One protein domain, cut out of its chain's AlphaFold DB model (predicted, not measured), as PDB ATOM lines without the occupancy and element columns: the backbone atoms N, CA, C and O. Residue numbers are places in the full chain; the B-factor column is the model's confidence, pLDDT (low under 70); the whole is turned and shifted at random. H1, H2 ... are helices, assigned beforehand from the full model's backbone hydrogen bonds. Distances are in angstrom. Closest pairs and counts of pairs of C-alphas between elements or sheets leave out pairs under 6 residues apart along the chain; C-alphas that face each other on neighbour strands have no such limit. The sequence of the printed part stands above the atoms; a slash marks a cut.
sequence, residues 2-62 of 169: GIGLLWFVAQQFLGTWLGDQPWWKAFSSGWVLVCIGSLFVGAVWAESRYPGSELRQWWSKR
ATOM      1  N   GLY A   2     193.930 248.333 243.829       55.47
ATOM      2  CA  GLY A   2     194.939 248.306 244.910       55.47
ATOM      3  C   GLY A   2     196.149 247.384 244.690       55.47
ATOM      4  O   GLY A   2     197.255 247.728 245.086       55.47
ATOM      5  N   ILE A   3     195.966 246.232 244.035       62.09
ATOM      6  CA  ILE A   3     197.004 245.183 243.971       62.09
ATOM      7  C   ILE A   3     198.124 245.540 242.982       62.09
ATOM      8  O   ILE A   3     199.294 245.352 243.294       62.09
ATOM      9  N   GLY A   4     197.787 246.119 241.823       61.62
ATOM     10  CA  GLY A   4     198.787 246.526 240.827       61.62
ATOM     11  C   GLY A   4     199.704 247.654 241.311       61.62
ATOM     12  O   GLY A   4     200.896 247.636 241.023       61.62
ATOM     13  N   LEU A   5     199.174 248.595 242.103       70.44
ATOM     14  CA  LEU A   5     199.966 249.679 242.686       70.44
ATOM     15  C   LEU A   5     200.898 249.156 243.789       70.44
ATOM     16  O   LEU A   5     202.069 249.511 243.811       70.44
ATOM     17  N   LEU A   6     200.402 248.268 244.657       69.06
ATOM     18  CA  LEU A   6     201.216 247.593 245.678       69.06
ATOM     19  C   LEU A   6     202.343 246.765 245.055       69.06
ATOM     20  O   LEU A   6     203.475 246.831 245.526       69.06
ATOM     21  N   TRP A   7     202.053 246.043 243.971       65.00
ATOM     22  CA  TRP A   7     203.053 245.292 243.216       65.00
ATOM     23  C   TRP A   7     204.115 246.211 242.606       65.00
ATOM     24  O   TRP A   7     205.306 245.965 242.769       65.00
ATOM     25  N   PHE A   8     203.697 247.305 241.964       72.06
ATOM     26  CA  PHE A   8     204.620 248.262 241.357       72.06
ATOM     27  C   PHE A   8     205.508 248.944 242.407       72.06
ATOM     28  O   PHE A   8     206.716 249.039 242.221       72.06
ATOM     29  N   VAL A   9     204.939 249.358 243.544       74.38
ATOM     30  CA  VAL A   9     205.697 249.967 244.648       74.38
ATOM     31  C   VAL A   9     206.674 248.967 245.264       74.38
ATOM     32  O   VAL A   9     207.833 249.315 245.469       74.38
ATOM     33  N   ALA A  10     206.256 247.719 245.497       71.38
ATOM     34  CA  ALA A  10     207.143 246.669 245.995       71.38
ATOM     35  C   ALA A  10     208.286 246.378 245.011       71.38
ATOM     36  O   ALA A  10     209.433 246.238 245.430       71.38
ATOM     37  N   GLN A  11     207.995 246.354 243.708       68.12
ATOM     38  CA  GLN A  11     208.986 246.142 242.656       68.12
ATOM     39  C   GLN A  11     210.007 247.289 242.587       68.12
ATOM     40  O   GLN A  11     211.199 247.026 242.436       68.12
ATOM     41  N   GLN A  12     209.568 248.541 242.744       70.75
ATOM     42  CA  GLN A  12     210.461 249.702 242.790       70.75
ATOM     43  C   GLN A  12     211.332 249.688 244.054       70.75
ATOM     44  O   GLN A  12     212.549 249.827 243.957       70.75
ATOM     45  N   PHE A  13     210.743 249.432 245.227       71.06
ATOM     46  CA  PHE A  13     211.477 249.407 246.497       71.06
ATOM     47  C   PHE A  13     212.507 248.272 246.557       71.06
ATOM     48  O   PHE A  13     213.681 248.519 246.846       71.06
ATOM     49  N   LEU A  14     212.107 247.036 246.228       66.06
ATOM     50  CA  LEU A  14     213.042 245.908 246.169       66.06
ATOM     51  C   LEU A  14     214.095 246.122 245.080       66.06
ATOM     52  O   LEU A  14     215.262 245.817 245.306       66.06
ATOM     53  N   GLY A  15     213.705 246.674 243.928       63.41
ATOM     54  CA  GLY A  15     214.619 246.988 242.834       63.41
ATOM     55  C   GLY A  15     215.721 247.962 243.246       63.41
ATOM     56  O   GLY A  15     216.880 247.731 242.917       63.41
ATOM     57  N   THR A  16     215.389 248.999 244.021       67.12
ATOM     58  CA  THR A  16     216.378 249.968 244.523       67.12
ATOM     59  C   THR A  16     217.287 249.406 245.612       67.12
ATOM     60  O   THR A  16     218.469 249.725 245.632       67.12
ATOM     61  N   TRP A  17     216.774 248.549 246.501       66.38
ATOM     62  CA  TRP A  17     217.548 248.041 247.641       66.38
ATOM     63  C   TRP A  17     218.452 246.859 247.266       66.38
ATOM     64  O   TRP A  17     219.580 246.746 247.741       66.38
ATOM     65  N   LEU A  18     217.973 245.981 246.380       63.59
ATOM     66  CA  LEU A  18     218.731 244.832 245.879       63.59
ATOM     67  C   LEU A  18     219.559 245.179 244.632       63.59
ATOM     68  O   LEU A  18     220.522 244.483 244.327       63.59
ATOM     69  N   GLY A  19     219.220 246.267 243.933       60.97
ATOM     70  CA  GLY A  19     219.848 246.710 242.687       60.97
ATOM     71  C   GLY A  19     221.357 246.918 242.762       60.97
ATOM     72  O   GLY A  19     222.033 246.692 241.764       60.97
ATOM     73  N   ASP A  20     221.898 247.280 243.926       68.06
ATOM     74  CA  ASP A  20     223.336 247.522 244.107       68.06
ATOM     75  C   ASP A  20     224.156 246.266 244.415       68.06
ATOM     76  O   ASP A  20     225.387 246.302 244.384       68.06
ATOM     77  N   GLN A  21     223.505 245.127 244.645       67.75
ATOM     78  CA  GLN A  21     224.205 243.882 244.916       67.75
ATOM     79  C   GLN A  21     224.710 243.233 243.608       67.75
ATOM     80  O   GLN A  21     223.923 242.988 242.690       67.75
ATOM     81  N   PRO A  22     226.007 242.892 243.489       66.00
ATOM     82  CA  PRO A  22     226.581 242.362 242.245       66.00
ATOM     83  C   PRO A  22     225.988 241.002 241.841       66.00
ATOM     84  O   PRO A  22     225.819 240.732 240.654       66.00
ATOM     85  N   TRP A  23     225.591 240.177 242.813       66.38
ATOM     86  CA  TRP A  23     224.880 238.919 242.569       66.38
ATOM     87  C   TRP A  23     223.442 239.136 242.068       66.38
ATOM     88  O   TRP A  23     222.923 238.313 241.322       66.38
ATOM     89  N   TRP A  24     222.816 240.263 242.412       62.16
ATOM     90  CA  TRP A  24     221.479 240.627 241.943       62.16
ATOM     91  C   TRP A  24     221.483 241.150 240.501       62.16
ATOM     92  O   TRP A  24     220.532 240.913 239.764       62.16
ATOM     93  N   LYS A  25     222.573 241.804 240.071       61.69
ATOM     94  CA  LYS A  25     222.793 242.219 238.669       61.69
ATOM     95  C   LYS A  25     223.138 241.049 237.738       61.69
ATOM     96  O   LYS A  25     222.960 241.169 236.530       61.69
ATOM     97  N   ALA A  26     223.644 239.941 238.286       60.31
ATOM     98  CA  ALA A  26     224.019 238.747 237.523       60.31
ATOM     99  C   ALA A  26     222.813 237.882 237.118       60.31
ATOM    100  O   ALA A  26     222.863 237.180 236.110       60.31
ATOM    101  N   PHE A  27     221.719 237.948 237.879       57.59
ATOM    102  CA  PHE A  27     220.460 237.300 237.537       57.59
ATOM    103  C   PHE A  27     219.507 238.324 236.928       57.59
ATOM    104  O   PHE A  27     219.467 239.481 237.337       57.59
ATOM    105  N   SER A  28     218.704 237.912 235.951       62.62
ATOM    106  CA  SER A  28     217.617 238.737 235.435       62.62
ATOM    107  C   SER A  28     216.554 238.898 236.537       62.62
ATOM    108  O   SER A  28     215.602 238.131 236.645       62.62
ATOM    109  N   SER A  29     216.755 239.894 237.400       59.69
ATOM    110  CA  SER A  29     216.032 240.163 238.654       59.69
ATOM    111  C   SER A  29     214.502 240.163 238.539       59.69
ATOM    112  O   SER A  29     213.803 239.834 239.499       59.69
ATOM    113  N   GLY A  30     213.965 240.440 237.348       64.25
ATOM    114  CA  GLY A  30     212.540 240.298 237.053       64.25
ATOM    115  C   GLY A  30     212.015 238.866 237.212       64.25
ATOM    116  O   GLY A  30     210.916 238.678 237.725       64.25
ATOM    117  N   TRP A  31     212.795 237.847 236.847       73.19
ATOM    118  CA  TRP A  31     212.343 236.452 236.880       73.19
ATOM    119  C   TRP A  31     212.249 235.900 238.298       73.19
ATOM    120  O   TRP A  31     211.330 235.145 238.586       73.19
ATOM    121  N   VAL A  32     213.133 236.323 239.207       75.38
ATOM    122  CA  VAL A  32     213.065 235.921 240.622       75.38
ATOM    123  C   VAL A  32     211.770 236.431 241.257       75.38
ATOM    124  O   VAL A  32     211.069 235.671 241.921       75.38
ATOM    125  N   LEU A  33     211.398 237.688 240.994       72.88
ATOM    126  CA  LEU A  33     210.134 238.255 241.472       72.88
ATOM    127  C   LEU A  33     208.916 237.577 240.837       72.88
ATOM    128  O   LEU A  33     207.932 237.329 241.530       72.88
ATOM    129  N   VAL A  34     208.988 237.223 239.551       74.69
ATOM    130  CA  VAL A  34     207.937 236.448 238.874       74.69
ATOM    131  C   VAL A  34     207.793 235.054 239.491       74.69
ATOM    132  O   VAL A  34     206.669 234.625 239.736       74.69
ATOM    133  N   CYS A  35     208.896 234.370 239.808       81.69
ATOM    134  CA  CYS A  35     208.882 233.063 240.470       81.69
ATOM    135  C   CYS A  35     208.316 233.139 241.894       81.69
ATOM    136  O   CYS A  35     207.508 232.303 242.285       81.69
ATOM    137  N   ILE A  36     208.697 234.153 242.674       82.44
ATOM    138  CA  ILE A  36     208.131 234.364 244.015       82.44
ATOM    139  C   ILE A  36     206.635 234.687 243.910       82.44
ATOM    140  O   ILE A  36     205.827 234.132 244.653       82.44
ATOM    141  N   GLY A  37     206.251 235.537 242.955       79.75
ATOM    142  CA  GLY A  37     204.857 235.874 242.687       79.75
ATOM    143  C   GLY A  37     204.025 234.655 242.286       79.75
ATOM    144  O   GLY A  37     202.929 234.471 242.812       79.75
ATOM    145  N   SER A  38     204.541 233.789 241.411       80.56
ATOM    146  CA  SER A  38     203.834 232.581 240.976       80.56
ATOM    147  C   SER A  38     203.697 231.552 242.097       80.56
ATOM    148  O   SER A  38     202.625 230.967 242.243       80.56
ATOM    149  N   LEU A  39     204.723 231.388 242.941       84.75
ATOM    150  CA  LEU A  39     204.646 230.560 244.147       84.75
ATOM    151  C   LEU A  39     203.604 231.096 245.129       84.75
ATOM    152  O   LEU A  39     202.819 230.320 245.665       84.75
ATOM    153  N   PHE A  40     203.548 232.415 245.331       82.44
ATOM    154  CA  PHE A  40     202.567 233.031 246.222       82.44
ATOM    155  C   PHE A  40     201.136 232.872 245.695       82.44
ATOM    156  O   PHE A  40     200.246 232.468 246.439       82.44
ATOM    157  N   VAL A  41     200.910 233.122 244.402       82.50
ATOM    158  CA  VAL A  41     199.604 232.899 243.760       82.50
ATOM    159  C   VAL A  41     199.215 231.423 243.827       82.50
ATOM    160  O   VAL A  41     198.073 231.113 244.157       82.50
ATOM    161  N   GLY A  42     200.159 230.513 243.578       79.94
ATOM    162  CA  GLY A  42     199.952 229.072 243.691       79.94
ATOM    163  C   GLY A  42     199.594 228.638 245.112       79.94
ATOM    164  O   GLY A  42     198.657 227.864 245.286       79.94
ATOM    165  N   ALA A  43     200.273 229.180 246.125       80.50
ATOM    166  CA  ALA A  43     199.994 228.908 247.532       80.50
ATOM    167  C   ALA A  43     198.614 229.433 247.947       80.50
ATOM    168  O   ALA A  43     197.824 228.687 248.517       80.50
ATOM    169  N   VAL A  44     198.276 230.678 247.593       79.12
ATOM    170  CA  VAL A  44     196.947 231.255 247.858       79.12
ATOM    171  C   VAL A  44     195.854 230.448 247.157       79.12
ATOM    172  O   VAL A  44     194.798 230.193 247.735       79.12
ATOM    173  N   TRP A  45     196.097 230.012 245.921       76.75
ATOM    174  CA  TRP A  45     195.151 229.200 245.167       76.75
ATOM    175  C   TRP A  45     194.971 227.802 245.768       76.75
ATOM    176  O   TRP A  45     193.834 227.357 245.935       76.75
ATOM    177  N   ALA A  46     196.058 227.133 246.152       79.88
ATOM    178  CA  ALA A  46     196.014 225.843 246.833       79.88
ATOM    179  C   ALA A  46     195.263 225.943 248.170       79.88
ATOM    180  O   ALA A  46     194.355 225.154 248.427       79.88
ATOM    181  N   GLU A  47     195.555 226.977 248.960       78.94
ATOM    182  CA  GLU A  47     194.907 227.238 250.246       78.94
ATOM    183  C   GLU A  47     193.411 227.537 250.077       78.94
ATOM    184  O   GLU A  47     192.574 227.039 250.830       78.94
ATOM    185  N   SER A  48     193.035 228.284 249.034       70.81
ATOM    186  CA  SER A  48     191.627 228.582 248.732       70.81
ATOM    187  C   SER A  48     190.795 227.343 248.378       70.81
ATOM    188  O   SER A  48     189.571 227.369 248.515       70.81
ATOM    189  N   ARG A  49     191.447 226.260 247.933       73.12
ATOM    190  CA  ARG A  49     190.802 224.984 247.598       73.12
ATOM    191  C   ARG A  49     190.723 224.017 248.775       73.12
ATOM    192  O   ARG A  49     190.001 223.029 248.673       73.12
ATOM    193  N   TYR A  50     191.430 224.279 249.871       78.12
ATOM    194  CA  TYR A  50     191.407 223.402 251.033       78.12
ATOM    195  C   TYR A  50     190.137 223.654 251.877       78.12
ATOM    196  O   TYR A  50     189.889 224.792 252.285       78.12
ATOM    197  N   PRO A  51     189.313 222.629 252.169       62.94
ATOM    198  CA  PRO A  51     188.029 222.795 252.863       62.94
ATOM    199  C   PRO A  51     188.130 223.199 254.343       62.94
ATOM    200  O   PRO A  51     187.118 223.516 254.958       62.94
ATOM    201  N   GLY A  52     189.341 223.261 254.903       74.69
ATOM    202  CA  GLY A  52     189.597 223.722 256.271       74.69
ATOM    203  C   GLY A  52     190.373 225.036 256.388       74.69
ATOM    204  O   GLY A  52     190.717 225.404 257.506       74.69
ATOM    205  N   SER A  53     190.694 225.733 255.291       78.94
ATOM    206  CA  SER A  53     191.584 226.898 255.382       78.94
ATOM    207  C   SER A  53     190.914 228.119 256.015       78.94
ATOM    208  O   SER A  53     189.811 228.535 255.642       78.94
ATOM    209  N   GLU A  54     191.626 228.760 256.943       78.81
ATOM    210  CA  GLU A  54     191.193 230.017 257.566       78.81
ATOM    211  C   GLU A  54     191.033 231.130 256.526       78.81
ATOM    212  O   GLU A  54     190.120 231.951 256.614       78.81
ATOM    213  N   LEU A  55     191.879 231.120 255.488       73.62
ATOM    214  CA  LEU A  55     191.802 232.065 254.381       73.62
ATOM    215  C   LEU A  55     190.458 231.944 253.656       73.62
ATOM    216  O   LEU A  55     189.786 232.950 253.437       73.62
ATOM    217  N   ARG A  56     190.019 230.725 253.322       71.81
ATOM    218  CA  ARG A  56     188.730 230.501 252.656       71.81
ATOM    219  C   ARG A  56     187.565 230.895 253.554       71.81
ATOM    220  O   ARG A  56     186.622 231.518 253.071       71.81
ATOM    221  N   GLN A  57     187.635 230.601 254.852       71.75
ATOM    222  CA  GLN A  57     186.617 231.035 255.812       71.75
ATOM    223  C   GLN A  57     186.550 232.563 255.925       71.75
ATOM    224  O   GLN A  57     185.458 233.134 255.907       71.75
ATOM    225  N   TRP A  58     187.698 233.240 255.976       73.88
ATOM    226  CA  TRP A  58     187.783 234.698 255.993       73.88
ATOM    227  C   TRP A  58     187.243 235.313 254.700       73.88
ATOM    228  O   TRP A  58     186.449 236.254 254.755       73.88
ATOM    229  N   TRP A  59     187.604 234.755 253.540       71.94
ATOM    230  CA  TRP A  59     187.094 235.179 252.234       71.94
ATOM    231  C   TRP A  59     185.587 234.967 252.126       71.94
ATOM    232  O   TRP A  59     184.884 235.897 251.748       71.94
ATOM    233  N   SER A  60     185.085 233.800 252.536       68.00
ATOM    234  CA  SER A  60     183.654 233.485 252.592       68.00
ATOM    235  C   SER A  60     182.912 234.464 253.500       68.00
ATOM    236  O   SER A  60     181.928 235.077 253.099       68.00
ATOM    237  N   LYS A  61     183.422 234.714 254.710       69.56
ATOM    238  CA  LYS A  61     182.841 235.692 255.639       69.56
ATOM    239  C   LYS A  61     182.845 237.104 255.051       69.56
ATOM    240  O   LYS A  61     181.879 237.838 255.229       69.56
ATOM    241  N   ARG A  62     183.896 237.476 254.317       68.88
ATOM    242  CA  ARG A  62     184.008 238.774 253.644       68.88
ATOM    243  C   ARG A  62     183.161 238.859 252.372       68.88
ATOM    244  O   ARG A  62     182.830 239.974 251.971       68.88
TER     245      ARG A  62
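Overview. This is residues 2 to 62 of the 169 residues of an uncharacterized protein of Hyphomicrobiales bacterium (UniProt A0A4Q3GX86). An open frame of helices: the long helix H3 makes one side, H1 folds back over its first part without touching it, the short H2 sits at the turn between them, and H4 makes a corner at the other end of H3. H1 and H4 stay apart, so that the frame is not closed. The printed part has 61 residues with four named helices, in the order H1, H2, H3, H4, and no named strand; the class is all helix. The whole is only just loose, close to extended, with a radius of gyration of the C-alphas of 15.6 A and spans of 44 by 21 by 13 A.

Arrangement. H1, residues 2 to 18, and H2, residues 22 to 26, are close but not clearly touching; their closest C-alphas, those of Leu 18 and Trp 24, are 6.4 A apart. H3, residues 29 to 49, and H2 meet only through their link. H1 and H3 are near each other, with 9 pairs of C-alphas within 10 A but no pair within 8 A. H4, residues 54 to 62, and H3 touch only at the corner, about perpendicular at 76 degrees. Their closest C-alphas, those of Ser 48 and Arg 56, are 5.2 A apart, and H3 touches H4 with residues 47 to 49 alone. H4 is apart from H1 and from H2. In H1, H2 and H4 every O i to N i+4 pair is within hydrogen-bond range; in H3, 16 of 17 are.

Along the chain. H1 begins at C-alpha 2, (194.939, 248.306, 244.910), and is 24.1 A long from first to last C-alpha. H2 measures 6.5 A. H3 begins at C-alpha 29, (216.032, 240.163, 238.654), and measures 30.8 A. H4 measures 12.0 A and ends at C-alpha 62, (184.008, 238.774, 253.644).

Size, cuts and confidence. The two C-alphas farthest apart, those of Pro 22 and Lys 61, are 46.2 A from each other. The printed part has no cut, and its three links are tight. Residues 38 to 43 of H3 and residues 49 to 54 stand free. The mean pLDDT of the printed part is 70.9; 27 residues are under 70, among them residues 14 to 30.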